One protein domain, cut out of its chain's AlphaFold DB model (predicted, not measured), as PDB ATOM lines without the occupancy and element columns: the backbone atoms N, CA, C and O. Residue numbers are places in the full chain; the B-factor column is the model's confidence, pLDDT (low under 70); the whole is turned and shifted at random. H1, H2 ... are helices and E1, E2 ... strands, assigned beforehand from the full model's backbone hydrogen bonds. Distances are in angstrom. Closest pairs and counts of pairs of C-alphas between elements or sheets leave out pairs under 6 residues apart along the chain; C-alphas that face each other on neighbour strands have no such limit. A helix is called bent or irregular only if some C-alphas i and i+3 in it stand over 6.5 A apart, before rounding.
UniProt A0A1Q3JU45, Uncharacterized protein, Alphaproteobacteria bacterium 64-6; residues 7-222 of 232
ATOM      1  N   VAL A   7     -33.516  17.998 174.919       95.88
ATOM      2  CA  VAL A   7     -33.774  17.050 176.021       95.88
ATOM      3  C   VAL A   7     -34.191  15.672 175.488       95.88
ATOM      4  O   VAL A   7     -33.869  14.647 176.096       95.88
ATOM      5  N   ASP A   8     -34.851  15.645 174.326       95.81
ATOM      6  CA  ASP A   8     -35.386  14.434 173.700       95.81
ATOM      7  C   ASP A   8     -34.378  13.733 172.778       95.81
ATOM      8  O   ASP A   8     -34.678  12.652 172.260       95.81
ATOM      9  N   THR A   9     -33.185  14.309 172.570       96.56
ATOM     10  CA  THR A   9     -32.162  13.779 171.651       96.56
ATOM     11  C   THR A   9     -31.757  12.345 171.998       96.56
ATOM     12  O   THR A   9     -31.573  11.529 171.097       96.56
ATOM     13  N   ASN A  10     -31.680  11.995 173.286       97.31
ATOM     14  CA  ASN A  10     -31.287  10.651 173.727       97.31
ATOM     15  C   ASN A  10     -32.467   9.748 174.120       97.31
ATOM     16  O   ASN A  10     -32.259   8.701 174.733       97.31
ATOM     17  N   ARG A  11     -33.718  10.102 173.785       96.88
ATOM     18  CA  ARG A  11     -34.890   9.321 174.229       96.88
ATOM     19  C   ARG A  11     -34.817   7.836 173.841       96.88
ATOM     20  O   ARG A  11     -35.166   6.987 174.653       96.88
ATOM     21  N   PHE A  12     -34.308   7.524 172.643       97.56
ATOM     22  CA  PHE A  12     -34.160   6.147 172.160       97.56
ATOM     23  C   PHE A  12     -33.103   5.371 172.956       97.56
ATOM     24  O   PHE A  12     -33.330   4.221 173.322       97.56
ATOM     25  N   VAL A  13     -31.985   6.022 173.298       97.88
ATOM     26  CA  VAL A  13     -30.939   5.445 174.157       97.88
ATOM     27  C   VAL A  13     -31.509   5.130 175.538       97.88
ATOM     28  O   VAL A  13     -31.345   4.024 176.042       97.88
ATOM     29  N   ARG A  14     -32.227   6.082 176.142       97.56
ATOM     30  CA  ARG A  14     -32.809   5.932 177.486       97.56
ATOM     31  C   ARG A  14     -33.886   4.856 177.545       97.56
ATOM     32  O   ARG A  14     -33.943   4.118 178.527       97.56
ATOM     33  N   GLN A  15     -34.689   4.722 176.490       97.75
ATOM     34  CA  GLN A  15     -35.610   3.599 176.359       97.75
ATOM     35  C   GLN A  15     -34.844   2.267 176.333       97.75
ATOM     36  O   GLN A  15     -35.126   1.393 177.153       97.75
ATOM     37  N   LEU A  16     -33.817   2.142 175.484       98.00
ATOM     38  CA  LEU A  16     -33.010   0.922 175.398       98.00
ATOM     39  C   LEU A  16     -32.312   0.584 176.731       98.00
ATOM     40  O   LEU A  16     -32.278  -0.580 177.128       98.00
ATOM     41  N   ILE A  17     -31.824   1.582 177.479       97.75
ATOM     42  CA  ILE A  17     -31.272   1.399 178.837       97.75
ATOM     43  C   ILE A  17     -32.295   0.745 179.777       97.75
ATOM     44  O   ILE A  17     -31.905  -0.062 180.624       97.75
ATOM     45  N   SER A  18     -33.578   1.110 179.670       97.25
ATOM     46  CA  SER A  18     -34.639   0.581 180.539       97.25
ATOM     47  C   SER A  18     -35.003  -0.876 180.232       97.25
ATOM     48  O   SER A  18     -35.398  -1.610 181.135       97.25
ATOM     49  N   GLU A  19     -34.810  -1.301 178.982       96.88
ATOM     50  CA  GLU A  19     -35.130  -2.645 178.487       96.88
ATOM     51  C   GLU A  19     -33.924  -3.609 178.577       96.88
ATOM     52  O   GLU A  19     -34.088  -4.829 178.543       96.88
ATOM     53  N   THR A  20     -32.704  -3.080 178.726       96.62
ATOM     54  CA  THR A  20     -31.460  -3.868 178.747       96.62
ATOM     55  C   THR A  20     -31.185  -4.483 180.121       96.62
ATOM     56  O   THR A  20     -30.998  -3.779 181.116       96.62
ATOM     57  N   THR A  21     -31.077  -5.814 180.172       94.88
ATOM     58  CA  THR A  21     -30.809  -6.577 181.405       94.88
ATOM     59  C   THR A  21     -29.334  -6.920 181.614       94.88
ATOM     60  O   THR A  21     -28.893  -7.007 182.760       94.88
ATOM     61  N   ASN A  22     -28.552  -7.083 180.538       94.25
ATOM     62  CA  ASN A  22     -27.106  -7.297 180.633       94.25
ATOM     63  C   ASN A  22     -26.450  -6.071 181.298       94.25
ATOM     64  O   ASN A  22     -26.612  -4.936 180.842       94.25
ATOM     65  N   ARG A  23     -25.719  -6.302 182.396       94.06
ATOM     66  CA  ARG A  23     -25.164  -5.234 183.239       94.06
ATOM     67  C   ARG A  23     -24.086  -4.423 182.517       94.06
ATOM     68  O   ARG A  23     -24.129  -3.195 182.607       94.06
ATOM     69  N   ARG A  24     -23.177  -5.071 181.773       94.44
ATOM     70  CA  ARG A  24     -22.154  -4.392 180.959       94.44
ATOM     71  C   ARG A  24     -22.810  -3.573 179.854       94.44
ATOM     72  O   ARG A  24     -22.548  -2.380 179.758       94.44
ATOM     73  N   HIS A  25     -23.741  -4.150 179.095       96.25
ATOM     74  CA  HIS A  25     -24.449  -3.424 178.026       96.25
ATOM     75  C   HIS A  25     -25.193  -2.202 178.559       96.25
ATOM     76  O   HIS A  25     -25.087  -1.111 178.003       96.25
ATOM     77  N   ARG A  26     -25.899  -2.353 179.686       96.25
ATOM     78  CA  ARG A  26     -26.593  -1.239 180.338       96.25
ATOM     79  C   ARG A  26     -25.617  -0.154 180.805       96.25
ATOM     80  O   ARG A  26     -25.959   1.024 180.729       96.25
ATOM     81  N   PHE A  27     -24.422  -0.521 181.269       96.31
ATOM     82  CA  PHE A  27     -23.364   0.436 181.602       96.31
ATOM     83  C   PHE A  27     -22.858   1.181 180.361       96.31
ATOM     84  O   PHE A  27     -22.842   2.409 180.377       96.31
ATOM     85  N   LEU A  28     -22.540   0.478 179.267       97.38
ATOM     86  CA  LEU A  28     -22.077   1.106 178.023       97.38
ATOM     87  C   LEU A  28     -23.119   2.066 177.437       97.38
ATOM     88  O   LEU A  28     -22.780   3.162 177.004       97.38
ATOM     89  N   LEU A  29     -24.404   1.704 177.491       98.12
ATOM     90  CA  LEU A  29     -25.487   2.590 177.061       98.12
ATOM     91  C   LEU A  29     -25.618   3.839 177.948       98.12
ATOM     92  O   LEU A  29     -25.887   4.921 177.431       98.12
ATOM     93  N   LYS A  30     -25.394   3.726 179.265       97.50
ATOM     94  CA  LYS A  30     -25.331   4.891 180.168       97.50
ATOM     95  C   LYS A  30     -24.115   5.771 179.880       97.50
ATOM     96  O   LYS A  30     -24.249   6.991 179.892       97.50
ATOM     97  N   ALA A  31     -22.960   5.173 179.587       97.38
ATOM     98  CA  ALA A  31     -21.774   5.899 179.137       97.38
ATOM     99  C   ALA A  31     -22.047   6.658 177.834       97.38
ATOM    100  O   ALA A  31     -21.751   7.848 177.747       97.38
ATOM    101  N   TYR A  32     -22.705   6.012 176.871       97.88
ATOM    102  CA  TYR A  32     -23.139   6.620 175.614       97.88
ATOM    103  C   TYR A  32     -24.126   7.790 175.819       97.88
ATOM    104  O   TYR A  32     -23.914   8.879 175.281       97.88
ATOM    105  N   ASP A  33     -25.170   7.617 176.643       98.12
ATOM    106  CA  ASP A  33     -26.137   8.678 176.980       98.12
ATOM    107  C   ASP A  33     -25.471   9.873 177.680       98.12
ATOM    108  O   ASP A  33     -25.683  11.031 177.290       98.12
ATOM    109  N   ARG A  34     -24.631   9.593 178.686       98.00
ATOM    110  CA  ARG A  34     -23.892  10.610 179.439       98.00
ATOM    111  C   ARG A  34     -22.950  11.385 178.526       98.00
ATOM    112  O   ARG A  34     -22.946  12.611 178.587       98.00
ATOM    113  N   HIS A  35     -22.189  10.700 177.672       98.00
ATOM    114  CA  HIS A  35     -21.238  11.334 176.756       98.00
ATOM    115  C   HIS A  35     -21.939  12.294 175.797       98.00
ATOM    116  O   HIS A  35     -21.585  13.468 175.762       98.00
ATOM    117  N   ARG A  36     -22.992  11.843 175.100       97.06
ATOM    118  CA  ARG A  36     -23.779  12.706 174.200       97.06
ATOM    119  C   ARG A  36     -24.352  13.923 174.931       97.06
ATOM    120  O   ARG A  36     -24.364  15.024 174.392       97.06
ATOM    121  N   SER A  37     -24.815  13.735 176.166       98.12
ATOM    122  CA  SER A  37     -25.373  14.827 176.972       98.12
ATOM    123  C   SER A  37     -24.301  15.833 177.410       98.12
ATOM    124  O   SER A  37     -24.542  17.037 177.360       98.12
ATOM    125  N   LEU A  38     -23.115  15.362 177.811       98.25
ATOM    126  CA  LEU A  38     -21.970  16.206 178.169       98.25
ATOM    127  C   LEU A  38     -21.443  16.997 176.970       98.25
ATOM    128  O   LEU A  38     -21.169  18.188 177.110       98.25
ATOM    129  N   GLU A  39     -21.342  16.348 175.808       96.56
ATOM    130  CA  GLU A  39     -20.996  16.980 174.538       96.56
ATOM    131  C   GLU A  39     -21.967  18.124 174.240       96.56
ATOM    132  O   GLU A  39     -21.560  19.282 174.251       96.56
ATOM    133  N   MET A  40     -23.264  17.833 174.103       97.62
ATOM    134  CA  MET A  40     -24.282  18.847 173.803       97.62
ATOM    135  C   MET A  40     -24.331  19.985 174.836       97.62
ATOM    136  O   MET A  40     -24.599  21.131 174.478       97.62
ATOM    137  N   ALA A  41     -24.048  19.695 176.108       97.62
ATOM    138  CA  ALA A  41     -23.959  20.685 177.182       97.62
ATOM    139  C   ALA A  41     -22.657  21.514 177.165       97.62
ATOM    140  O   ALA A  41     -22.464  22.364 178.033       97.62
ATOM    141  N   GLY A  42     -21.724  21.244 176.248       96.44
ATOM    142  CA  GLY A  42     -20.397  21.860 176.210       96.44
ATOM    143  C   GLY A  42     -19.518  21.537 177.419       96.44
ATOM    144  O   GLY A  42     -18.484  22.175 177.608       96.44
ATOM    145  N   ARG A  43     -19.889  20.536 178.225       97.44
ATOM    146  CA  ARG A  43     -19.135  20.035 179.388       97.44
ATOM    147  C   ARG A  43     -18.085  19.012 178.944       97.44
ATOM    148  O   ARG A  43     -17.888  17.976 179.576       97.44
ATOM    149  N   TYR A  44     -17.422  19.287 177.822       95.31
ATOM    150  CA  TYR A  44     -16.574  18.317 177.131       95.31
ATOM    151  C   TYR A  44     -15.342  17.903 177.941       95.31
ATOM    152  O   TYR A  44     -14.807  16.822 177.728       95.31
ATOM    153  N   GLN A  45     -14.887  18.721 178.893       96.94
ATOM    154  CA  GLN A  45     -13.760  18.371 179.760       96.94
ATOM    155  C   GLN A  45     -14.056  17.120 180.599       96.94
ATOM    156  O   GLN A  45     -13.145  16.345 180.883       96.94
ATOM    157  N   GLU A  46     -15.323  16.890 180.956       97.56
ATOM    158  CA  GLU A  46     -15.747  15.699 181.701       97.56
ATOM    159  C   GLU A  46     -15.711  14.422 180.857       97.56
ATOM    160  O   GLU A  46     -15.639  13.335 181.422       97.56
ATOM    161  N   LEU A  47     -15.702  14.530 179.523       96.75
ATOM    162  CA  LEU A  47     -15.525  13.376 178.635       96.75
ATOM    163  C   LEU A  47     -14.152  12.727 178.831       96.75
ATOM    164  O   LEU A  47     -14.008  11.527 178.644       96.75
ATOM    165  N   PHE A  48     -13.154  13.509 179.253       96.38
ATOM    166  CA  PHE A  48     -11.781  13.057 179.483       96.38
ATOM    167  C   PHE A  48     -11.518  12.633 180.932       96.38
ATOM    168  O   PHE A  48     -10.358  12.517 181.345       96.38
ATOM    169  N   ALA A  49     -12.577  12.447 181.724       95.56
ATOM    170  CA  ALA A  49     -12.448  11.844 183.037       95.56
ATOM    171  C   ALA A  49     -11.903  10.401 182.901       95.56
ATOM    172  O   ALA A  49     -12.236   9.715 181.926       95.56
ATOM    173  N   PRO A  50     -11.067   9.919 183.844       93.25
ATOM    174  CA  PRO A  50     -10.410   8.610 183.736       93.25
ATOM    175  C   PRO A  50     -11.360   7.411 183.610       93.25
ATOM    176  O   PRO A  50     -10.930   6.339 183.193       93.25
ATOM    177  N   ASP A  51     -12.618   7.589 184.005       91.12
ATOM    178  CA  ASP A  51     -13.706   6.614 183.980       91.12
ATOM    179  C   ASP A  51     -14.610   6.724 182.735       91.12
ATOM    180  O   ASP A  51     -15.462   5.859 182.549       91.12
ATOM    181  N   MET A  52     -14.413   7.740 181.881       94.62
ATOM    182  CA  MET A  52     -15.209   8.007 180.672       94.62
ATOM    183  C   MET A  52     -14.471   7.654 179.374       94.62
ATOM    184  O   MET A  52     -15.046   7.008 178.499       94.62
ATOM    185  N   MET A  53     -13.205   8.058 179.233       96.88
ATOM    186  CA  MET A  53     -12.430   7.924 177.991       96.88
ATOM    187  C   MET A  53     -11.007   7.443 178.279       96.88
ATOM    188  O   MET A  53     -10.416   7.763 179.312       96.88
ATOM    189  N   VAL A  54     -10.443   6.657 177.362       97.38
ATOM    190  CA  VAL A  54      -9.043   6.223 177.458       97.38
ATOM    191  C   VAL A  54      -8.082   7.412 177.272       97.38
ATOM    192  O   VAL A  54      -8.460   8.405 176.653       97.38
ATOM    193  N   PRO A  55      -6.824   7.332 177.751       96.56
ATOM    194  CA  PRO A  55      -5.867   8.435 177.606       96.56
ATOM    195  C   PRO A  55      -5.562   8.824 176.152       96.56
ATOM    196  O   PRO A  55      -5.387  10.004 175.859       96.56
ATOM    197  N   GLU A  56      -5.536   7.841 175.247       97.00
ATOM    198  CA  GLU A  56      -5.189   8.018 173.831       97.00
ATOM    199  C   GLU A  56      -6.354   7.600 172.915       97.00
ATOM    200  O   GLU A  56      -6.304   6.536 172.287       97.00
ATOM    201  N   PRO A  57      -7.445   8.387 172.859       97.44
ATOM    202  CA  PRO A  57      -8.608   8.061 172.047       97.44
ATOM    203  C   PRO A  57      -8.317   8.216 170.549       97.44
ATOM    204  O   PRO A  57      -7.507   9.046 170.134       97.44
ATOM    205  N   VAL A  58      -9.023   7.455 169.708       96.81
ATOM    206  CA  VAL A  58      -8.907   7.556 168.244       96.81
ATOM    207  C   VAL A  58     -10.275   7.687 167.593       96.81
ATOM    208  O   VAL A  58     -11.082   6.757 167.625       96.81
ATOM    209  N   TYR A  59     -10.494   8.821 166.929       95.00
ATOM    210  CA  TYR A  59     -11.740   9.146 166.244       95.00
ATOM    211  C   TYR A  59     -11.560   9.063 164.729       95.00
ATOM    212  O   TYR A  59     -10.557   9.524 164.182       95.00
ATOM    213  N   HIS A  60     -12.560   8.515 164.049       94.38
ATOM    214  CA  HIS A  60     -12.668   8.440 162.597       94.38
ATOM    215  C   HIS A  60     -13.969   9.117 162.172       94.38
ATOM    216  O   HIS A  60     -15.042   8.530 162.269       94.38
ATOM    217  N   LEU A  61     -13.886  10.355 161.697       90.69
ATOM    218  CA  LEU A  61     -15.059  11.138 161.323       90.69
ATOM    219  C   LEU A  61     -15.086  11.293 159.807       90.69
ATOM    220  O   LEU A  61     -14.200  11.909 159.220       90.69
ATOM    221  N   ALA A  62     -16.090  10.704 159.179       89.00
ATOM    222  CA  ALA A  62     -16.376  10.785 157.757       89.00
ATOM    223  C   ALA A  62     -17.782  11.370 157.577       89.00
ATOM    224  O   ALA A  62     -18.711  10.660 157.204       89.00
ATOM    225  N   ALA A  63     -17.939  12.650 157.911       84.19
ATOM    226  CA  ALA A  63     -19.216  13.356 157.942       84.19
ATOM    227  C   ALA A  63     -19.062  14.801 157.454       84.19
ATOM    228  O   ALA A  63     -17.962  15.361 157.450       84.19
ATOM    229  N   HIS A  64     -20.170  15.401 157.026       80.12
ATOM    230  CA  HIS A  64     -20.226  16.741 156.443       80.12
ATOM    231  C   HIS A  64     -19.309  16.896 155.222       80.12
ATOM    232  O   HIS A  64     -18.726  17.954 154.997       80.12
ATOM    233  N   GLY A  65     -19.133  15.823 154.443       74.50
ATOM    234  CA  GLY A  65     -18.231  15.805 153.285       74.50
ATOM    235  C   GLY A  65     -16.733  15.867 153.621       74.50
ATOM    236  O   GLY A  65     -15.914  16.040 152.716       74.50
ATOM    237  N   VAL A  66     -16.358  15.711 154.893       76.44
ATOM    238  CA  VAL A  66     -14.967  15.705 155.360       76.44
ATOM    239  C   VAL A  66     -14.619  14.336 155.935       76.44
ATOM    240  O   VAL A  66     -15.454  13.675 156.543       76.44
ATOM    241  N   GLN A  67     -13.368  13.909 155.742       83.62
ATOM    242  CA  GLN A  67     -12.831  12.680 156.317       83.62
ATOM    243  C   GLN A  67     -11.580  12.999 157.142       83.62
ATOM    244  O   GLN A  67     -10.552  13.392 156.590       83.62
ATOM    245  N   VAL A  68     -11.657  12.815 158.458       84.38
ATOM    246  CA  VAL A  68     -10.570  13.094 159.402       84.38
ATOM    247  C   VAL A  68     -10.363  11.929 160.364       84.38
ATOM    248  O   VAL A  68     -11.299  11.229 160.747       84.38
ATOM    249  N   ARG A  69      -9.100  11.721 160.742       89.81
ATOM    250  CA  ARG A  69      -8.712  10.872 161.866       89.81
ATOM    251  C   ARG A  69      -8.070  11.759 162.925       89.81
ATOM    252  O   ARG A  69      -7.115  12.461 162.596       89.81
ATOM    253  N   LEU A  70      -8.595  11.719 164.144       87.94
ATOM    254  CA  LEU A  70      -8.049  12.425 165.303       87.94
ATOM    255  C   LEU A  70      -7.467  11.390 166.259       87.94
ATOM    256  O   LEU A  70      -8.075  10.344 166.483       87.94
ATOM    257  N   GLU A  71      -6.275  11.661 166.772       93.38
ATOM    258  CA  GLU A  71      -5.506  10.713 167.575       93.38
ATOM    259  C   GLU A  71      -5.015  11.405 168.835       93.38
ATOM    260  O   GLU A  71      -4.415  12.477 168.767       93.38
ATOM    261  N   GLY A  72      -5.271  10.777 169.974       93.31
ATOM    262  CA  GLY A  72      -4.858  11.281 171.267       93.31
ATOM    263  C   GLY A  72      -5.760  12.385 171.808       93.31
ATOM    264  O   GLY A  72      -6.563  13.008 171.102       93.31
ATOM    265  N   ARG A  73      -5.620  12.612 173.115       93.81
ATOM    266  CA  ARG A  73      -6.463  13.532 173.882       93.81
ATOM    267  C   ARG A  73      -6.483  14.937 173.291       93.81
ATOM    268  O   ARG A  73      -7.558  15.499 173.116       93.81
ATOM    269  N   ASP A  74      -5.319  15.484 172.956       91.06
ATOM    270  CA  ASP A  74      -5.184  16.883 172.537       91.06
ATOM    271  C   ASP A  74      -6.012  17.210 171.287       91.06
ATOM    272  O   ASP A  74      -6.686  18.242 171.236       91.06
ATOM    273  N   MET A  75      -6.000  16.323 170.284       88.69
ATOM    274  CA  MET A  75      -6.754  16.534 169.044       88.69
ATOM    275  C   MET A  75      -8.263  16.431 169.279       88.69
ATOM    276  O   MET A  75      -9.023  17.259 168.773       88.69
ATOM    277  N   VAL A  76      -8.697  15.434 170.057       91.75
ATOM    278  CA  VAL A  76     -10.117  15.211 170.365       91.75
ATOM    279  C   VAL A  76     -10.662  16.337 171.252       91.75
ATOM    280  O   VAL A  76     -11.735  16.873 170.986       91.75
ATOM    281  N   GLU A  77      -9.903  16.784 172.255       92.69
ATOM    282  CA  GLU A  77     -10.291  17.900 173.125       92.69
ATOM    283  C   GLU A  77     -10.355  19.225 172.349       92.69
ATOM    284  O   GLU A  77     -11.264  20.026 172.567       92.69
ATOM    285  N   SER A  78      -9.432  19.460 171.408       88.56
ATOM    286  CA  SER A  78      -9.469  20.645 170.541       88.56
ATOM    287  C   SER A  78     -10.713  20.675 169.648       88.56
ATOM    288  O   SER A  78     -11.313  21.737 169.466       88.56
ATOM    289  N   MET A  79     -11.136  19.519 169.128       90.06
ATOM    290  CA  MET A  79     -12.376  19.397 168.358       90.06
ATOM    291  C   MET A  79     -13.595  19.775 169.206       90.06
ATOM    292  O   MET A  79     -14.326  20.693 168.833       90.06
ATOM    293  N   TYR A  80     -13.778  19.137 170.369       93.19
ATOM    294  CA  TYR A  80     -14.916  19.434 171.242       93.19
ATOM    295  C   TYR A  80     -14.931  20.888 171.717       93.19
ATOM    296  O   TYR A  80     -15.984  21.525 171.721       93.19
ATOM    297  N   ARG A  81     -13.765  21.452 172.052       91.81
ATOM    298  CA  ARG A  81     -13.632  22.876 172.384       91.81
ATOM    299  C   ARG A  81     -14.118  23.762 171.241       91.81
ATOM    300  O   ARG A  81     -14.931  24.652 171.477       91.81
ATOM    301  N   SER A  82     -13.668  23.500 170.012       86.38
ATOM    302  CA  SER A  82     -14.091  24.272 168.840       86.38
ATOM    303  C   SER A  82     -15.603  24.202 168.619       86.38
ATOM    304  O   SER A  82     -16.194  25.210 168.229       86.38
ATOM    305  N   TRP A  83     -16.233  23.044 168.824       89.69
ATOM    306  CA  TRP A  83     -17.684  22.890 168.690       89.69
ATOM    307  C   TRP A  83     -18.446  23.599 169.809       89.69
ATOM    308  O   TRP A  83     -19.425  24.296 169.537       89.69
ATOM    309  N   ALA A  84     -17.957  23.518 171.047       89.94
ATOM    310  CA  ALA A  84     -18.546  24.231 172.173       89.94
ATOM    311  C   ALA A  84     -18.480  25.762 171.986       89.94
ATOM    312  O   ALA A  84     -19.473  26.459 172.182       89.94
ATOM    313  N   GLU A  85     -17.346  26.299 171.529       88.44
ATOM    314  CA  GLU A  85     -17.165  27.741 171.289       88.44
ATOM    315  C   GLU A  85     -18.030  28.290 170.137       88.44
ATOM    316  O   GLU A  85     -18.305  29.492 170.079       88.44
ATOM    317  N   SER A  86     -18.483  27.420 169.229       85.62
ATOM    318  CA  SER A  86     -19.274  27.778 168.041       85.62
ATOM    319  C   SER A  86     -20.756  27.389 168.120       85.62
ATOM    320  O   SER A  86     -21.505  27.671 167.187       85.62
ATOM    321  N   ASN A  87     -21.211  26.793 169.231       91.25
ATOM    322  CA  ASN A  87     -22.534  26.159 169.355       91.25
ATOM    323  C   ASN A  87     -22.790  25.031 168.334       91.25
ATOM    324  O   ASN A  87     -23.941  24.666 168.091       91.25
ATOM    325  N   GLU A  88     -21.731  24.458 167.761       91.56
ATOM    326  CA  GLU A  88     -21.773  23.315 166.835       91.56
ATOM    327  C   GLU A  88     -21.638  21.980 167.578       91.56
ATOM    328  O   GLU A  88     -21.251  20.973 167.016       91.56
ATOM    329  N   THR A  89     -21.915  21.963 168.881       92.44
ATOM    330  CA  THR A  89     -22.037  20.721 169.657       92.44
ATOM    331  C   THR A  89     -23.493  20.263 169.787       92.44
ATOM    332  O   THR A  89     -23.777  19.215 170.361       92.44
ATOM    333  N   VAL A  90     -24.434  21.081 169.304       94.88
ATOM    334  CA  VAL A  90     -25.871  20.839 169.413       94.88
ATOM    335  C   VAL A  90     -26.337  19.997 168.235       94.88
ATOM    336  O   VAL A  90     -26.272  20.416 167.077       94.88
ATOM    337  N   PHE A  91     -26.899  18.834 168.540       96.06
ATOM    338  CA  PHE A  91     -27.531  17.974 167.554       96.06
ATOM    339  C   PHE A  91     -28.825  17.360 168.091       96.06
ATOM    340  O   PHE A  91     -29.099  17.330 169.291       96.06
ATOM    341  N   TYR A  92     -29.642  16.874 167.164       96.50
ATOM    342  CA  TYR A  92     -30.935  16.263 167.438       96.50
ATOM    343  C   TYR A  92     -31.063  14.956 166.679       96.50
ATOM    344  O   TYR A  92     -30.542  14.815 165.574       96.50
ATOM    345  N   VAL A  93     -31.832  14.030 167.238       96.06
ATOM    346  CA  VAL A  93     -32.094  12.728 166.632       96.06
ATOM    347  C   VAL A  93     -33.597  12.540 166.449       96.06
ATOM    348  O   VAL A  93     -34.386  12.625 167.393       96.06
ATOM    349  N   GLU A  94     -34.012  12.303 165.206       95.19
ATOM    350  CA  GLU A  94     -35.417  12.062 164.865       95.19
ATOM    351  C   GLU A  94     -35.779  10.591 164.973       95.19
ATOM    352  O   GLU A  94     -36.813  10.250 165.548       95.19
ATOM    353  N   LYS A  95     -34.907   9.734 164.439       95.00
ATOM    354  CA  LYS A  95     -35.023   8.277 164.451       95.00
ATOM    355  C   LYS A  95     -33.648   7.702 164.723       95.00
ATOM    356  O   LYS A  95     -32.674   8.201 164.164       95.00
ATOM    357  N   GLU A  96     -33.579   6.665 165.540       97.19
ATOM    358  CA  GLU A  96     -32.329   5.973 165.826       97.19
ATOM    359  C   GLU A  96     -32.589   4.493 166.074       97.19
ATOM    360  O   GLU A  96     -33.473   4.131 166.848       97.19
ATOM    361  N   THR A  97     -31.811   3.648 165.411       97.81
ATOM    362  CA  THR A  97     -31.695   2.226 165.734       97.81
ATOM    363  C   THR A  97     -30.349   2.027 166.403       97.81
ATOM    364  O   THR A  97     -29.334   2.434 165.843       97.81
ATOM    365  N   ILE A  98     -30.347   1.434 167.595       98.50
ATOM    366  CA  ILE A  98     -29.161   1.286 168.443       98.50
ATOM    367  C   ILE A  98     -28.956  -0.200 168.721       98.50
ATOM    368  O   ILE A  98     -29.904  -0.895 169.084       98.50
ATOM    369  N   ALA A  99     -27.722  -0.669 168.584       97.69
ATOM    370  CA  ALA A  99     -27.297  -1.990 169.020       97.69
ATOM    371  C   ALA A  99     -26.103  -1.856 169.966       97.69
ATOM    372  O   ALA A  99     -25.212  -1.034 169.748       97.69
ATOM    373  N   VAL A 100     -26.082  -2.681 171.007       97.75
ATOM    374  CA  VAL A 100     -24.999  -2.751 171.987       97.75
ATOM    375  C   VAL A 100     -24.414  -4.158 171.991       97.75
ATOM    376  O   VAL A 100     -25.139  -5.147 171.913       97.75
ATOM    377  N   SER A 101     -23.092  -4.218 172.040       95.38
ATOM    378  CA  SER A 101     -22.286  -5.417 172.231       95.38
ATOM    379  C   SER A 101     -21.437  -5.240 173.490       95.38
ATOM    380  O   SER A 101     -21.481  -4.191 174.134       95.38
ATOM    381  N   ASP A 102     -20.630  -6.241 173.825       94.38
ATOM    382  CA  ASP A 102     -19.682  -6.137 174.932       94.38
ATOM    383  C   ASP A 102     -18.619  -5.063 174.666       94.38
ATOM    384  O   ASP A 102     -18.172  -4.432 175.610       94.38
ATOM    385  N   ASP A 103     -18.261  -4.787 173.410       94.88
ATOM    386  CA  ASP A 103     -17.135  -3.890 173.091       94.88
ATOM    387  C   ASP A 103     -17.547  -2.582 172.418       94.88
ATOM    388  O   ASP A 103     -16.716  -1.700 172.186       94.88
ATOM    389  N   PHE A 104     -18.817  -2.445 172.036       97.44
ATOM    390  CA  PHE A 104     -19.263  -1.263 171.311       97.44
ATOM    391  C   PHE A 104     -20.753  -0.976 171.442       97.44
ATOM    392  O   PHE A 104     -21.581  -1.871 171.601       97.44
ATOM    393  N   VAL A 105     -21.089   0.298 171.264       98.56
ATOM    394  CA  VAL A 105     -22.434   0.756 170.912       98.56
ATOM    395  C   VAL A 105     -22.395   1.195 169.454       98.56
ATOM    396  O   VAL A 105     -21.477   1.890 169.029       98.56
ATOM    397  N   SER A 106     -23.376   0.776 168.666       98.38
ATOM    398  CA  SER A 106     -23.525   1.195 167.275       98.38
ATOM    399  C   SER A 106     -24.912   1.761 167.038       98.38
ATOM    400  O   SER A 106     -25.880   1.299 167.646       98.38
ATOM    401  N   SER A 107     -25.022   2.759 166.166       97.81
ATOM    402  CA  SER A 107     -26.322   3.296 165.790       97.81
ATOM    403  C   SER A 107     -26.402   3.757 164.342       97.81
ATOM    404  O   SER A 107     -25.409   4.130 163.717       97.81
ATOM    405  N   VAL A 108     -27.625   3.720 163.817       98.12
ATOM    406  CA  VAL A 108     -28.026   4.381 162.576       98.12
ATOM    407  C   VAL A 108     -29.066   5.420 162.952       98.12
ATOM    408  O   VAL A 108     -30.129   5.067 163.467       98.12
ATOM    409  N   SER A 109     -28.768   6.693 162.709       97.06
ATOM    410  CA  SER A 109     -29.646   7.796 163.084       97.06
ATOM    411  C   SER A 109     -29.991   8.684 161.898       97.06
ATOM    412  O   SER A 109     -29.149   8.979 161.054       97.06
ATOM    413  N   LEU A 110     -31.242   9.141 161.851       96.88
ATOM    414  CA  LEU A 110     -31.613  10.334 161.101       96.88
ATOM    415  C   LEU A 110     -31.441  11.525 162.044       96.88
ATOM    416  O   LEU A 110     -32.242  11.715 162.968       96.88
ATOM    417  N   GLY A 111     -30.368  12.279 161.835       95.19
ATOM    418  CA  GLY A 111     -29.910  13.329 162.734       95.19
ATOM    419  C   GLY A 111     -29.972  14.719 162.115       95.19
ATOM    420  O   GLY A 111     -29.997  14.882 160.897       95.19
ATOM    421  N   TYR A 112     -29.967  15.727 162.982       95.56
ATOM    422  CA  TYR A 112     -29.818  17.136 162.639       95.56
ATOM    423  C   TYR A 112     -28.643  17.701 163.417       95.56
ATOM    424  O   TYR A 112     -28.667  17.674 164.643       95.56
ATOM    425  N   HIS A 113     -27.664  18.266 162.729       94.56
ATOM    426  CA  HIS A 113     -26.545  18.954 163.355       94.56
ATOM    427  C   HIS A 113     -26.714  20.469 163.187       94.56
ATOM    428  O   HIS A 113     -26.899  20.951 162.067       94.56
ATOM    429  N   GLN A 114     -26.687  21.219 164.290       93.56
ATOM    430  CA  GLN A 114     -26.628  22.674 164.250       93.56
ATOM    431  C   GLN A 114     -25.229  23.120 163.812       93.56
ATOM    432  O   GLN A 114     -24.260  22.919 164.528       93.56
ATOM    433  N   ILE A 115     -25.131  23.755 162.647       91.38
ATOM    434  CA  ILE A 115     -23.856  24.132 162.029       91.38
ATOM    435  C   ILE A 115     -23.878  25.593 161.574       91.38
ATOM    436  O   ILE A 115     -24.895  26.091 161.074       91.38
ATOM    437  N   SER A 116     -22.762  26.305 161.731       90.81
ATOM    438  CA  SER A 116     -22.660  27.680 161.247       90.81
ATOM    439  C   SER A 116     -22.591  27.741 159.720       90.81
ATOM    440  O   SER A 116     -22.067  26.854 159.036       90.81
ATOM    441  N   GLY A 117     -23.060  28.854 159.151       86.44
ATOM    442  CA  GLY A 117     -22.896  29.118 157.722       86.44
ATOM    443  C   GLY A 117     -21.430  29.170 157.281       86.44
ATOM    444  O   GLY A 117     -21.141  28.931 156.109       86.44
ATOM    445  N   ARG A 118     -20.500  29.484 158.192       84.94
ATOM    446  CA  ARG A 118     -19.057  29.424 157.939       84.94
ATOM    447  C   ARG A 118     -18.586  27.981 157.812       84.94
ATOM    448  O   ARG A 118     -18.017  27.659 156.771       84.94
ATOM    449  N   SER A 119     -18.893  27.128 158.787       84.19
ATOM    450  CA  SER A 119     -18.525  25.709 158.753       84.19
ATOM    451  C   SER A 119     -19.083  25.007 157.512       84.19
ATOM    452  O   SER A 119     -18.334  24.311 156.841       84.19
ATOM    453  N   LEU A 120     -20.331  25.286 157.104       83.88
ATOM    454  CA  LEU A 120     -20.891  24.756 155.847       83.88
ATOM    455  C   LEU A 120     -20.094  25.150 154.591       83.88
ATOM    456  O   LEU A 120     -19.982  24.367 153.648       83.88
ATOM    457  N   ARG A 121     -19.566  26.379 154.534       81.88
ATOM    458  CA  ARG A 121     -18.733  26.817 153.402       81.88
ATOM    459  C   ARG A 121     -17.366  26.151 153.440       81.88
ATOM    460  O   ARG A 121     -16.887  25.716 152.397       81.88
ATOM    461  N   GLU A 122     -16.756  26.072 154.617       76.31
ATOM    462  CA  GLU A 122     -15.448  25.444 154.809       76.31
ATOM    463  C   GLU A 122     -15.484  23.956 154.444       76.31
ATOM    464  O   GLU A 122     -14.635  23.503 153.678       76.31
ATOM    465  N   THR A 123     -16.499  23.215 154.896       72.44
ATOM    466  CA  THR A 123     -16.663  21.794 154.557       72.44
ATOM    467  C   THR A 123     -16.933  21.587 153.071       72.44
ATOM    468  O   THR A 123     -16.333  20.706 152.458       72.44
ATOM    469  N   LYS A 124     -17.761  22.439 152.451       74.00
ATOM    470  CA  LYS A 124     -17.999  22.401 151.003       74.00
ATOM    471  C   LYS A 124     -16.726  22.670 150.199       74.00
ATOM    472  O   LYS A 124     -16.508  22.035 149.179       74.00
ATOM    473  N   ILE A 125     -15.879  23.605 150.629       67.00
ATOM    474  CA  ILE A 125     -14.587  23.847 149.971       67.00
ATOM    475  C   ILE A 125     -13.670  22.632 150.159       67.00
ATOM    476  O   ILE A 125     -13.059  22.169 149.198       67.00
ATOM    477  N   ALA A 126     -13.605  22.088 151.376       65.50
ATOM    478  CA  ALA A 126     -12.773  20.934 151.696       65.50
ATOM    479  C   ALA A 126     -13.179  19.667 150.925       65.50
ATOM    480  O   ALA A 126     -12.300  18.885 150.564       65.50
ATOM    481  N   SER A 127     -14.468  19.474 150.631       68.38
ATOM    482  CA  SER A 127     -14.957  18.305 149.890       68.38
ATOM    483  C   SER A 127     -14.568  18.306 148.406       68.38
ATOM    484  O   SER A 127     -14.521  17.241 147.794       68.38
ATOM    485  N   TYR A 128     -14.225  19.466 147.830       65.50
ATOM    486  CA  TYR A 128     -13.676  19.566 146.470       65.50
ATOM    487  C   TYR A 128     -12.152  19.395 146.405       65.50
ATOM    488  O   TYR A 128     -11.598  19.259 145.313       65.50
ATOM    489  N   LEU A 129     -11.452  19.414 147.543       60.25
ATOM    490  CA  LEU A 129     -10.003  19.234 147.578       60.25
ATOM    491  C   LEU A 129      -9.623  17.745 147.547       60.25
ATOM    492  O   LEU A 129     -10.344  16.904 148.089       60.25
ATOM    493  N   PRO A 130      -8.447  17.394 146.988       66.38
ATOM    494  CA  PRO A 130      -7.900  16.051 147.141       66.38
ATOM    495  C   PRO A 130      -7.839  15.648 148.623       66.38
ATOM    496  O   PRO A 130      -7.403  16.441 149.459       66.38
ATOM    497  N   LYS A 131      -8.226  14.408 148.960       63.22
ATOM    498  CA  LYS A 131      -8.374  13.940 150.358       63.22
ATOM    499  C   LYS A 131      -7.143  14.174 151.249       63.22
ATOM    500  O   LYS A 131      -7.275  14.408 152.447       63.22
ATOM    501  N   PHE A 132      -5.938  14.106 150.682       58.78
ATOM    502  CA  PHE A 132      -4.705  14.370 151.429       58.78
ATOM    503  C   PHE A 132      -4.560  15.856 151.810       58.78
ATOM    504  O   PHE A 132      -4.078  16.169 152.897       58.78
ATOM    505  N   ALA A 133      -5.019  16.768 150.948       54.81
ATOM    506  CA  ALA A 133      -4.968  18.209 151.169       54.81
ATOM    507  C   ALA A 133      -6.054  18.671 152.153       54.81
ATOM    508  O   ALA A 133      -5.784  19.513 153.009       54.81
ATOM    509  N   SER A 134      -7.255  18.081 152.092       56.31
ATOM    510  CA  SER A 134      -8.334  18.385 153.039       56.31
ATOM    511  C   SER A 134      -7.989  17.960 154.470       56.31
ATOM    512  O   SER A 134      -8.204  18.741 155.394       56.31
ATOM    513  N   ARG A 135      -7.359  16.790 154.666       59.03
ATOM    514  CA  ARG A 135      -6.868  16.348 155.988       59.03
ATOM    515  C   ARG A 135      -5.832  17.310 156.576       59.03
ATOM    516  O   ARG A 135      -5.901  17.623 157.761       59.03
ATOM    517  N   TYR A 136      -4.889  17.790 155.766       56.12
ATOM    518  CA  TYR A 136      -3.876  18.747 156.221       56.12
ATOM    519  C   TYR A 136      -4.502  20.084 156.640       56.12
ATOM    520  O   TYR A 136      -4.251  20.558 157.747       56.12
ATOM    521  N   LEU A 137      -5.360  20.666 155.796       57.78
ATOM    522  CA  LEU A 137      -6.003  21.949 156.089       57.78
ATOM    523  C   LEU A 137      -6.957  21.870 157.276       57.78
ATOM    524  O   LEU A 137      -6.984  22.797 158.077       57.78
ATOM    525  N   LEU A 138      -7.699  20.770 157.426       63.78
ATOM    526  CA  LEU A 138      -8.572  20.585 158.579       63.78
ATOM    527  C   LEU A 138      -7.760  20.461 159.870       63.78
ATOM    528  O   LEU A 138      -8.102  21.108 160.851       63.78
ATOM    529  N   ASN A 139      -6.653  19.712 159.864       60.50
ATOM    530  CA  ASN A 139      -5.760  19.639 161.022       60.50
ATOM    531  C   ASN A 139      -5.195  21.018 161.382       60.50
ATOM    532  O   ASN A 139      -5.163  21.388 162.554       60.50
ATOM    533  N   VAL A 140      -4.796  21.814 160.387       55.78
ATOM    534  CA  VAL A 140      -4.348  23.195 160.615       55.78
ATOM    535  C   VAL A 140      -5.486  24.051 161.170       55.78
ATOM    536  O   VAL A 140      -5.265  24.749 162.154       55.78
ATOM    537  N   ALA A 141      -6.694  23.976 160.604       60.00
ATOM    538  CA  ALA A 141      -7.866  24.739 161.038       60.00
ATOM    539  C   ALA A 141      -8.289  24.380 162.470       60.00
ATOM    540  O   ALA A 141      -8.468  25.267 163.299       60.00
ATOM    541  N   LEU A 142      -8.372  23.089 162.800       59.41
ATOM    542  CA  LEU A 142      -8.672  22.602 164.149       59.41
ATOM    543  C   LEU A 142      -7.623  23.063 165.171       59.41
ATOM    544  O   LEU A 142      -7.982  23.406 166.294       59.41
ATOM    545  N   ASN A 143      -6.350  23.145 164.773       53.75
ATOM    546  CA  ASN A 143      -5.273  23.655 165.626       53.75
ATOM    547  C   ASN A 143      -5.260  25.193 165.736       53.75
ATOM    548  O   ASN A 143      -4.844  25.736 166.761       53.75
ATOM    549  N   THR A 144      -5.708  25.914 164.702       46.41
ATOM    550  CA  THR A 144      -5.737  27.392 164.664       46.41
ATOM    551  C   THR A 144      -7.030  28.000 165.196       46.41
ATOM    552  O   THR A 144      -7.028  29.174 165.559       46.41
ATOM    553  N   ARG A 145      -8.115  27.228 165.342       54.03
ATOM    554  CA  ARG A 145      -9.383  27.680 165.948       54.03
ATOM    555  C   ARG A 145      -9.290  28.018 167.447       54.03
ATOM    556  O   ARG A 145     -10.280  28.456 168.013       54.03
ATOM    557  N   ARG A 146      -8.099  27.950 168.060       46.69
ATOM    558  CA  ARG A 146      -7.789  28.324 169.458       46.69
ATOM    559  C   ARG A 146      -8.186  29.753 169.892       46.69
ATOM    560  O   ARG A 146      -7.987  30.076 171.058       46.69
ATOM    561  N   THR A 147      -8.674  30.631 169.007       37.38
ATOM    562  CA  THR A 147      -8.839  32.072 169.309       37.38
ATOM    563  C   THR A 147     -10.115  32.741 168.768       37.38
ATOM    564  O   THR A 147     -10.193  33.971 168.743       37.38
ATOM    565  N   GLY A 148     -11.130  31.996 168.320       43.41
ATOM    566  CA  GLY A 148     -12.308  32.584 167.666       43.41
ATOM    567  C   GLY A 148     -13.525  32.758 168.578       43.41
ATOM    568  O   GLY A 148     -14.235  31.794 168.827       43.41
ATOM    569  N   LYS A 149     -13.840  33.995 168.998       46.03
ATOM    570  CA  LYS A 149     -15.167  34.359 169.548       46.03
ATOM    571  C   LYS A 149     -16.278  33.841 168.620       46.03
ATOM    572  O   LYS A 149     -16.191  34.071 167.413       46.03
ATOM    573  N   GLY A 150     -17.294  33.193 169.202       52.00
ATOM    574  CA  GLY A 150     -18.404  32.534 168.507       52.00
ATOM    575  C   GLY A 150     -18.907  33.300 167.284       52.00
ATOM    576  O   GLY A 150     -19.156  34.507 167.340       52.00
ATOM    577  N   ASP A 151     -19.011  32.596 166.157       54.78
ATOM    578  CA  ASP A 151     -19.444  33.184 164.896       54.78
ATOM    579  C   ASP A 151     -20.909  33.623 165.020       54.78
ATOM    580  O   ASP A 151     -21.818  32.803 165.008       54.78
ATOM    581  N   ALA A 152     -21.157  34.932 165.126       64.06
ATOM    582  CA  ALA A 152     -22.506  35.511 165.203       64.06
ATOM    583  C   ALA A 152     -23.299  35.414 163.875       64.06
ATOM    584  O   ALA A 152     -24.344  36.062 163.712       64.06
ATOM    585  N   GLY A 153     -22.771  34.655 162.909       82.00
ATOM    586  CA  GLY A 153     -23.371  34.371 161.616       82.00
ATOM    587  C   GLY A 153     -24.636  33.504 161.705       82.00
ATOM    588  O   GLY A 153     -25.027  33.045 162.777       82.00
ATOM    589  N   PRO A 154     -25.333  33.300 160.574       90.31
ATOM    590  CA  PRO A 154     -26.508  32.441 160.535       90.31
ATOM    591  C   PRO A 154     -26.138  30.985 160.851       90.31
ATOM    592  O   PRO A 154     -25.139  30.474 160.337       90.31
ATOM    593  N   MET A 155     -26.987  30.324 161.637       91.94
ATOM    594  CA  MET A 155     -26.918  28.889 161.910       91.94
ATOM    595  C   MET A 155     -27.930  28.133 161.047       91.94
ATOM    596  O   MET A 155     -28.944  28.681 160.598       91.94
ATOM    597  N   TYR A 156     -27.643  26.860 160.819       93.62
ATOM    598  CA  TYR A 156     -28.437  25.958 160.001       93.62
ATOM    599  C   TYR A 156     -28.582  24.617 160.716       93.62
ATOM    600  O   TYR A 156     -27.716  24.242 161.500       93.62
ATOM    601  N   LEU A 157     -29.640  23.873 160.407       94.12
ATOM    602  CA  LEU A 157     -29.693  22.441 160.660       94.12
ATOM    603  C   LEU A 157     -29.252  21.706 159.405       94.12
ATOM    604  O   LEU A 157     -29.858  21.851 158.343       94.12
ATOM    605  N   TYR A 158     -28.211  20.905 159.560       93.88
ATOM    606  CA  TYR A 158     -27.763  19.928 158.590       93.88
ATOM    607  C   TYR A 158     -28.406  18.588 158.925       93.88
ATOM    608  O   TYR A 158     -28.065  17.972 159.935       93.88
ATOM    609  N   LYS A 159     -29.365  18.156 158.111       95.12
ATOM    610  CA  LYS A 159     -30.072  16.891 158.298       95.12
ATOM    611  C   LYS A 159     -29.483  15.831 157.384       95.12
ATOM    612  O   LYS A 159     -29.484  16.020 156.169       95.12
ATOM    613  N   ASN A 160     -29.054  14.712 157.953       95.31
ATOM    614  CA  ASN A 160     -28.710  13.528 157.174       95.31
ATOM    615  C   ASN A 160     -28.786  12.254 158.026       95.31
ATOM    616  O   ASN A 160     -29.088  12.291 159.220       95.31
ATOM    617  N   THR A 161     -28.520  11.123 157.387       96.88
ATOM    618  CA  THR A 161     -28.314   9.841 158.043       96.88
ATOM    619  C   THR A 161     -26.863   9.719 158.505       96.88
ATOM    620  O   THR A 161     -25.947  10.016 157.741       96.88
ATOM    621  N   PHE A 162     -26.650   9.251 159.734       96.38
ATOM    622  CA  PHE A 162     -25.330   9.011 160.315       96.38
ATOM    623  C   PHE A 162     -25.245   7.593 160.866       96.38
ATOM    624  O   PHE A 162     -26.153   7.127 161.556       96.38
ATOM    625  N   TYR A 163     -24.148   6.906 160.565       97.56
ATOM    626  CA  TYR A 163     -23.799   5.604 161.118       97.56
ATOM    627  C   TYR A 163     -22.676   5.812 162.124       97.56
ATOM    628  O   TYR A 163     -21.671   6.452 161.815       97.56
ATOM    629  N   MET A 164     -22.846   5.292 163.330       97.00
ATOM    630  CA  MET A 164     -21.918   5.504 164.431       97.00
ATOM    631  C   MET A 164     -21.508   4.175 165.047       97.00
ATOM    632  O   MET A 164     -22.345   3.297 165.239       97.00
ATOM    633  N   ILE A 165     -20.225   4.037 165.380       98.31
ATOM    634  CA  ILE A 165     -19.686   2.936 166.186       98.31
ATOM    635  C   ILE A 165     -18.780   3.534 167.260       98.31
ATOM    636  O   ILE A 165     -17.796   4.205 166.954       98.31
ATOM    637  N   TRP A 166     -19.120   3.276 168.513       98.50
ATOM    638  CA  TRP A 166     -18.454   3.766 169.711       98.50
ATOM    639  C   TRP A 166     -17.839   2.573 170.414       98.50
ATOM    640  O   TRP A 166     -18.569   1.691 170.858       98.50
ATOM    641  N   ARG A 167     -16.508   2.504 170.450       98.06
ATOM    642  CA  ARG A 167     -15.782   1.343 170.985       98.06
ATOM    643  C   ARG A 167     -15.344   1.601 172.412       98.06
ATOM    644  O   ARG A 167     -14.845   2.687 172.695       98.06
ATOM    645  N   TYR A 168     -15.444   0.593 173.263       97.38
ATOM    646  CA  TYR A 168     -15.113   0.678 174.678       97.38
ATOM    647  C   TYR A 168     -14.080  -0.378 175.065       97.38
ATOM    648  O   TYR A 168     -13.973  -1.411 174.410       97.38
ATOM    649  N   ASP A 169     -13.296  -0.107 176.107       94.88
ATOM    650  CA  ASP A 169     -12.373  -1.093 176.674       94.88
ATOM    651  C   ASP A 169     -13.057  -1.994 177.719       94.88
ATOM    652  O   ASP A 169     -14.264  -1.910 177.973       94.88
ATOM    653  N   ASP A 170     -12.290  -2.875 178.364       92.56
ATOM    654  CA  ASP A 170     -12.802  -3.774 179.412       92.56
ATOM    655  C   ASP A 170     -13.377  -3.023 180.619       92.56
ATOM    656  O   ASP A 170     -14.195  -3.564 181.357       92.56
ATOM    657  N   LEU A 171     -12.957  -1.773 180.821       91.81
ATOM    658  CA  LEU A 171     -13.479  -0.880 181.847       91.81
ATOM    659  C   LEU A 171     -14.660  -0.050 181.330       91.81
ATOM    660  O   LEU A 171     -15.185   0.781 182.048       91.81
ATOM    661  N   GLY A 172     -15.111  -0.236 180.092       93.94
ATOM    662  CA  GLY A 172     -16.207   0.550 179.540       93.94
ATOM    663  C   GLY A 172     -15.843   2.021 179.306       93.94
ATOM    664  O   GLY A 172     -16.736   2.859 179.205       93.94
ATOM    665  N   ARG A 173     -14.546   2.345 179.206       95.81
ATOM    666  CA  ARG A 173     -14.059   3.668 178.795       95.81
ATOM    667  C   ARG A 173     -14.041   3.749 177.281       95.81
ATOM    668  O   ARG A 173     -13.626   2.802 176.613       95.81
ATOM    669  N   LEU A 174     -14.441   4.886 176.732       97.94
ATOM    670  CA  LEU A 174     -14.471   5.103 175.294       97.94
ATOM    671  C   LEU A 174     -13.047   5.100 174.715       97.94
ATOM    672  O   LEU A 174     -12.214   5.930 175.078       97.94
ATOM    673  N   ILE A 175     -12.786   4.173 173.793       98.00
ATOM    674  CA  ILE A 175     -11.560   4.083 172.982       98.00
ATOM    675  C   ILE A 175     -11.622   5.082 171.819       98.00
ATOM    676  O   ILE A 175     -10.603   5.596 171.359       98.00
ATOM    677  N   GLY A 176     -12.828   5.356 171.331       96.31
ATOM    678  CA  GLY A 176     -13.097   6.390 170.345       96.31
ATOM    679  C   GLY A 176     -14.269   6.048 169.441       96.31
ATOM    680  O   GLY A 176     -14.901   4.992 169.559       96.31
ATOM    681  N   GLU A 177     -14.533   6.957 168.513       95.38
ATOM    682  CA  GLU A 177     -15.758   6.970 167.723       95.38
ATOM    683  C   GLU A 177     -15.454   6.827 166.235       95.38
ATOM    684  O   GLU A 177     -14.472   7.356 165.716       95.38
ATOM    685  N   SER A 178     -16.309   6.105 165.525       97.06
ATOM    686  CA  SER A 178     -16.350   6.101 164.067       97.06
ATOM    687  C   SER A 178     -17.705   6.616 163.630       97.06
ATOM    688  O   SER A 178     -18.713   5.968 163.891       97.06
ATOM    689  N   VAL A 179     -17.722   7.778 162.984       95.00
ATOM    690  CA  VAL A 179     -18.933   8.425 162.476       95.00
ATOM    691  C   VAL A 179     -18.839   8.455 160.964       95.00
ATOM    692  O   VAL A 179     -17.858   8.950 160.410       95.00
ATOM    693  N   TRP A 180     -19.853   7.934 160.291       94.81
ATOM    694  CA  TRP A 180     -19.925   7.914 158.843       94.81
ATOM    695  C   TRP A 180     -21.267   8.438 158.350       94.81
ATOM    696  O   TRP A 180     -22.330   8.025 158.798       94.81
ATOM    697  N   GLU A 181     -21.198   9.348 157.397       92.50
ATOM    698  CA  GLU A 181     -22.319   9.832 156.618       92.50
ATOM    699  C   GLU A 181     -22.290   9.144 155.243       92.50
ATOM    700  O   GLU A 181     -21.394   9.428 154.438       92.50
ATOM    701  N   PRO A 182     -23.234   8.234 154.948       90.69
ATOM    702  CA  PRO A 182     -23.210   7.460 153.713       90.69
ATOM    703  C   PRO A 182     -23.470   8.307 152.465       90.69
ATOM    704  O   PRO A 182     -22.819   8.112 151.441       90.69
ATOM    705  N   GLU A 183     -24.391   9.269 152.552       89.62
ATOM    706  CA  GLU A 183     -24.855  10.055 151.407       89.62
ATOM    707  C   GLU A 183     -24.779  11.562 151.693       89.62
ATOM    708  O   GLU A 183     -25.810  12.216 151.843       89.62
ATOM    709  N   PRO A 184     -23.580  12.175 151.745       86.88
ATOM    710  CA  PRO A 184     -23.440  13.610 152.025       86.88
ATOM    711  C   PRO A 184     -24.200  14.505 151.033       86.88
ATOM    712  O   PRO A 184     -24.640  15.596 151.384       86.88
ATOM    713  N   GLY A 185     -24.394  14.044 149.791       85.50
ATOM    714  CA  GLY A 185     -25.172  14.762 148.775       85.50
ATOM    715  C   GLY A 185     -26.684  14.793 149.031       85.50
ATOM    716  O   GLY A 185     -27.366  15.626 148.441       85.50
ATOM    717  N   ALA A 186     -27.201  13.922 149.903       88.94
ATOM    718  CA  ALA A 186     -28.611  13.873 150.287       88.94
ATOM    719  C   ALA A 186     -28.947  14.808 151.463       88.94
ATOM    720  O   ALA A 186     -30.099  14.864 151.893       88.94
ATOM    721  N   ALA A 187     -27.960  15.539 151.993       91.31
ATOM    722  CA  ALA A 187     -28.161  16.390 153.152       91.31
ATOM    723  C   ALA A 187     -29.157  17.527 152.879       91.31
ATOM    724  O   ALA A 187     -29.001  18.313 151.940       91.31
ATOM    725  N   GLU A 188     -30.151  17.671 153.755       93.00
ATOM    726  CA  GLU A 188     -31.050  18.824 153.748       93.00
ATOM    727  C   GLU A 188     -30.473  19.915 154.659       93.00
ATOM    728  O   GLU A 188     -30.186  19.678 155.834       93.00
ATOM    729  N   ILE A 189     -30.324  21.130 154.130       93.25
ATOM    730  CA  ILE A 189     -29.815  22.281 154.882       93.25
ATOM    731  C   ILE A 189     -30.962  23.257 155.125       93.25
ATOM    732  O   ILE A 189     -31.492  23.866 154.195       93.25
ATOM    733  N   LEU A 190     -31.324  23.435 156.392       92.31
ATOM    734  CA  LEU A 190     -32.432  24.282 156.817       92.31
ATOM    735  C   LEU A 190     -31.878  25.476 157.589       92.31
ATOM    736  O   LEU A 190     -31.198  25.302 158.595       92.31
ATOM    737  N   LYS A 191     -32.154  26.701 157.140       93.25
ATOM    738  CA  LYS A 191     -31.753  27.904 157.883       93.25
ATOM    739  C   LYS A 191     -32.580  28.016 159.166       93.25
ATOM    740  O   LYS A 191     -33.804  27.976 159.085       93.25
ATOM    741  N   LEU A 192     -31.918  28.185 160.309       90.44
ATOM    742  CA  LEU A 192     -32.585  28.401 161.595       90.44
ATOM    743  C   LEU A 192     -33.006  29.863 161.749       90.44
ATOM    744  O   LEU A 192     -32.250  30.778 161.391       90.44
ATOM    745  N   ASP A 193     -34.189  30.095 162.324       90.69
ATOM    746  CA  ASP A 193     -34.477  31.395 162.924       90.69
ATOM    747  C   ASP A 193     -33.518  31.615 164.103       90.69
ATOM    748  O   ASP A 193     -33.168  30.677 164.819       90.69
ATOM    749  N   ARG A 194     -33.086  32.860 164.337       88.94
ATOM    750  CA  ARG A 194     -32.162  33.178 165.439       88.94
ATOM    751  C   ARG A 194     -32.704  32.749 166.805       88.94
ATOM    752  O   ARG A 194     -31.903  32.490 167.690       88.94
ATOM    753  N   ARG A 195     -34.029  32.702 166.976       90.00
ATOM    754  CA  ARG A 195     -34.708  32.277 168.212       90.00
ATOM    755  C   ARG A 195     -34.766  30.759 168.387       90.00
ATOM    756  O   ARG A 195     -35.070  30.301 169.479       90.00
ATOM    757  N   GLU A 196     -34.524  29.994 167.324       90.38
ATOM    758  CA  GLU A 196     -34.490  28.526 167.347       90.38
ATOM    759  C   GLU A 196     -33.063  27.979 167.503       90.38
ATOM    760  O   GLU A 196     -32.879  26.772 167.653       90.38
ATOM    761  N   VAL A 197     -32.049  28.849 167.446       92.31
ATOM    762  CA  VAL A 197     -30.656  28.477 167.703       92.31
ATOM    763  C   VAL A 197     -30.498  28.194 169.187       92.31
ATOM    764  O   VAL A 197     -30.670  29.096 170.002       92.31
ATOM    765  N   VAL A 198     -30.122  26.963 169.522       93.75
ATOM    766  CA  VAL A 198     -29.798  26.596 170.900       93.75
ATOM    767  C   VAL A 198     -28.320  26.865 171.128       93.75
ATOM    768  O   VAL A 198     -27.456  26.335 170.425       93.75
ATOM    769  N   THR A 199     -28.017  27.712 172.100       93.88
ATOM    770  CA  THR A 199     -26.644  27.961 172.536       93.88
ATOM    771  C   THR A 199     -26.147  26.845 173.448       93.88
ATOM    772  O   THR A 199     -26.932  26.147 174.089       93.88
ATOM    773  N   VAL A 200     -24.827  26.708 173.581       93.62
ATOM    774  CA  VAL A 200     -24.225  25.770 174.542       93.62
ATOM    775  C   VAL A 200     -24.663  26.064 175.974       93.62
ATOM    776  O   VAL A 200     -24.912  25.139 176.737       93.62
ATOM    777  N   ALA A 201     -24.806  27.339 176.344       94.94
ATOM    778  CA  ALA A 201     -25.260  27.717 177.680       94.94
ATOM    779  C   ALA A 201     -26.703  27.254 177.951       94.94
ATOM    780  O   ALA A 201     -26.985  26.714 179.019       94.94
ATOM    781  N   GLU A 202     -27.604  27.418 176.978       96.06
ATOM    782  CA  GLU A 202     -28.982  26.916 177.071       96.06
ATOM    783  C   GLU A 202     -29.018  25.383 177.087       96.06
ATOM    784  O   GLU A 202     -29.689  24.794 177.933       96.06
ATOM    785  N   ALA A 203     -28.250  24.726 176.212       97.38
ATOM    786  CA  ALA A 203     -28.119  23.271 176.194       97.38
ATOM    787  C   ALA A 203     -27.622  22.731 177.544       97.38
ATOM    788  O   ALA A 203     -28.191  21.778 178.072       97.38
ATOM    789  N   ALA A 204     -26.616  23.377 178.143       97.38
ATOM    790  CA  ALA A 204     -26.093  23.017 179.454       97.38
ATOM    791  C   ALA A 204     -27.169  23.094 180.541       97.38
ATOM    792  O   ALA A 204     -27.296  22.167 181.339       97.38
ATOM    793  N   GLN A 205     -27.972  24.161 180.553       97.75
ATOM    794  CA  GLN A 205     -29.073  24.316 181.507       97.75
ATOM    795  C   GLN A 205     -30.140  23.232 181.327       97.75
ATOM    796  O   GLN A 205     -30.553  22.612 182.307       97.75
ATOM    797  N   LEU A 206     -30.561  22.978 180.085       97.50
ATOM    798  CA  LEU A 206     -31.612  22.010 179.765       97.50
ATOM    799  C   LEU A 206     -31.188  20.562 180.040       97.50
ATOM    800  O   LEU A 206     -32.004  19.754 180.480       97.50
ATOM    801  N   LEU A 207     -29.922  20.229 179.785       97.88
ATOM    802  CA  LEU A 207     -29.400  18.869 179.931       97.88
ATOM    803  C   LEU A 207     -28.854  18.578 181.328       97.88
ATOM    804  O   LEU A 207     -28.772  17.409 181.694       97.88
ATOM    805  N   SER A 208     -28.512  19.591 182.134       97.44
ATOM    806  CA  SER A 208     -27.936  19.388 183.472       97.44
ATOM    807  C   SER A 208     -28.716  18.405 184.357       97.44
ATOM    808  O   SER A 208     -28.057  17.590 185.002       97.44
ATOM    809  N   PRO A 209     -30.065  18.416 184.405       96.81
ATOM    810  CA  PRO A 209     -30.824  17.469 185.226       96.81
ATOM    811  C   PRO A 209     -30.743  16.014 184.746       96.81
ATOM    812  O   PRO A 209     -31.122  15.112 185.482       96.81
ATOM    813  N   LEU A 210     -30.294  15.788 183.510       95.88
ATOM    814  CA  LEU A 210     -30.247  14.478 182.860       95.88
ATOM    815  C   LEU A 210     -28.835  13.878 182.828       95.88
ATOM    816  O   LEU A 210     -28.667  12.721 182.453       95.88
ATOM    817  N   ILE A 211     -27.810  14.662 183.173       96.38
ATOM    818  CA  ILE A 211     -26.411  14.223 183.173       96.38
ATOM    819  C   ILE A 211     -26.110  13.557 184.519       96.38
ATOM    820  O   ILE A 211     -25.602  14.181 185.452       96.38
ATOM    821  N   GLU A 212     -26.417  12.267 184.614       92.75
ATOM    822  CA  GLU A 212     -26.126  11.444 185.793       92.75
ATOM    823  C   GLU A 212     -24.684  10.913 185.765       92.75
ATOM    824  O   GLU A 212     -24.169  10.618 184.681       92.75
ATOM    825  N   PRO A 213     -23.998  10.788 186.917       93.44
ATOM    826  CA  PRO A 213     -22.708  10.105 186.982       93.44
ATOM    827  C   PRO A 213     -22.842   8.642 186.546       93.44
ATOM    828  O   PRO A 213     -23.907   8.031 186.684       93.44
ATOM    829  N   LEU A 214     -21.753   8.062 186.037       92.25
ATOM    830  CA  LEU A 214     -21.748   6.631 185.757       92.25
ATOM    831  C   LEU A 214     -21.882   5.834 187.060       92.25
ATOM    832  O   LEU A 214     -21.412   6.282 188.112       92.25
ATOM    833  N   PRO A 215     -22.513   4.646 187.013       88.19
ATOM    834  CA  PRO A 215     -22.407   3.693 188.104       88.19
ATOM    835  C   PRO A 215     -20.930   3.422 188.435       88.19
ATOM    836  O   PRO A 215     -20.092   3.506 187.534       88.19
ATOM    837  N   PRO A 216     -20.599   3.070 189.687       83.56
ATOM    838  CA  PRO A 216     -19.249   2.654 190.043       83.56
ATOM    839  C   PRO A 216     -18.717   1.567 189.099       83.56
ATOM    840  O   PRO A 216     -19.464   0.685 188.662       83.56
ATOM    841  N   HIS A 217     -17.424   1.647 188.778       73.12
ATOM    842  CA  HIS A 217     -16.713   0.613 188.025       73.12
ATOM    843  C   HIS A 217     -16.536  -0.626 188.910       73.12
ATOM    844  O   HIS A 217     -15.530  -0.765 189.603       73.12
ATOM    845  N   ASP A 218     -17.535  -1.502 188.900       76.94
ATOM    846  CA  ASP A 218     -17.491  -2.802 189.572       76.94
ATOM    847  C   ASP A 218     -17.008  -3.904 188.607       76.94
ATOM    848  O   ASP A 218     -16.928  -3.709 187.390       76.94
ATOM    849  N   ASP A 219     -16.773  -5.114 189.125       70.38
ATOM    850  CA  ASP A 219     -16.301  -6.269 188.340       70.38
ATOM    851  C   ASP A 219     -17.199  -6.612 187.141       70.38
ATOM    852  O   ASP A 219     -16.704  -7.087 186.118       70.38
ATOM    853  N   PHE A 220     -18.501  -6.309 187.222       72.44
ATOM    854  CA  PHE A 220     -19.439  -6.594 186.133       72.44
ATOM    855  C   PHE A 220     -19.132  -5.817 184.860       72.44
ATOM    856  O   PHE A 220     -19.538  -6.229 183.776       72.44
ATOM    857  N   VAL A 221     -18.438  -4.679 184.967       72.00
ATOM    858  CA  VAL A 221     -18.049  -3.921 183.783       72.00
ATOM    859  C   VAL A 221     -17.141  -4.787 182.922       72.00
ATOM    860  O   VAL A 221     -17.275  -4.736 181.717       72.00
ATOM    861  N   ARG A 222     -16.333  -5.683 183.493       77.44
ATOM    862  CA  ARG A 222     -15.441  -6.581 182.744       77.44
ATOM    863  C   ARG A 222     -16.116  -7.871 182.259       77.44
ATOM    864  O   ARG A 222     -15.465  -8.668 181.581       77.44
TER     865      ARG A 222
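Overview. This is residues 7 to 222 of the 232 residues of an uncharacterized protein of Alphaproteobacteria bacterium 64-6 (UniProt A0A1Q3JU45). A twisted sheet of seven strands, with sharp bends in E3, E4 and E5, has H1, H2 and H4 over one face, while H5 lies beside its strands on the opposite face and H6 runs past the edge strand E2. H2 is the long helix in the midst of the helices: H1 folds back beside it, H7 packs on one end of it and H8 on the other. The printed part has 216 residues, with eight named helices and seven named strands in the order H1 H2 H3 E1 E2 H4 E3 E4 H5 H6 E5 E6 E7 H7 H8. The sheet is branched and mixed, with E1 and E6 parallel and its other neighbour pairs antiparallel; the class is mixed, helices and strands. The whole is compact, with a radius of gyration of the C-alphas of 16.9 A and spans of 48 by 37 by 32 A.

Along the chain. Find C-alpha 11 at (-34.890, 9.321, 174.229); there H1 begins, residues 11 to 19. H2, residues 23 to 40, runs 25.9 A, and H3 is residues 44 to 48. E1, residues 58 to 63, and E2, residues 66 to 71, lead straight into H4, residues 72 to 86, 22.1 A long. E3 is residues 91 to 100, bending by 91 degrees at residue 94. E4, residues 104 to 116, measures 30.8 A and bends by 78 degrees at residue 108. H5 is residues 117 to 127, and H6, residues 131 to 147, measures 26.2 A. Look for C-alpha 155 at (-26.918, 28.889, 161.910), where E5, residues 155 to 168, begins; it measures 33.1 A and bends by 79 degrees at residue 160. E6 is residues 174 to 180, E7 residues 188 to 191, H7 residues 200 to 210, and H8 residues 219 to 222, ending at C-alpha 222, (-15.441, -6.581, 182.744).

Arrangement. Start with the helical hairpin of H1 and H2: they touch at a shallow tilt of 17 degrees, opposite ways, the closest C-alphas being those of Ile 17 and Arg 26, 5.6 A apart. H2 is the hub; with residues 37 to 40 alone it touches H7, closest at the C-alphas of Met 40 and Ala 203, 6.3 A. With residues 23 to 27 alone it touches H8, closest at the C-alphas of Arg 24 and Val 221, 5.0 A. H3 touches H2 and H4, its C-alpha 44 lying 6.2 A from that of Tyr 80. H1, H2 and H4 are on the same face of the sheet, at heights of 9.7 A, 7.8 A and 8.2 A. H5 is on the opposite face; H6 only grazes the sheet with residues 131 to 139. H4 and H6 touch at a steep tilt of 66 degrees, closest at the C-alphas of Met 79 and Leu 142, 6.5 A. In the sheet, E5 has E4 on one side, with N 109 and O 162 at 2.9 A, and on the other side E6, with N 165 and O 178 at 2.9 A, and E7, with N 157 and O 190 at 2.8 A. E3 and E4 form a hairpin, with N 97 and O 108 at 2.9 A. E1 has E6 on one side, with N 60 and O 177 at 2.8 A, and E2 on the other, with N 61 and O 68 at 2.9 A. Every O i to N i+4 pair is within hydrogen-bond range in H1, H2, H4 and H5; the counts are 11 of 13 in H6, 5 of 7 in H7 and 0 of 1 in H3, where 2 of 2 O i to N i+3 pairs are within range, and H8 is too short for an O i to N i+4 pair.

Size, cuts and confidence. The C-alphas farthest apart, those of Tyr 128 and Asp 219, are 49.3 A from each other. The printed part has no cut and no long link. H6 and H7 are irregular: C-alphas 144 and 147 are 7.3 A apart, and C-alphas 206 and 209 are 7.1 A apart. The mean pLDDT of the printed part is 88.2; look with care at residues 125 to 152, which are under 70.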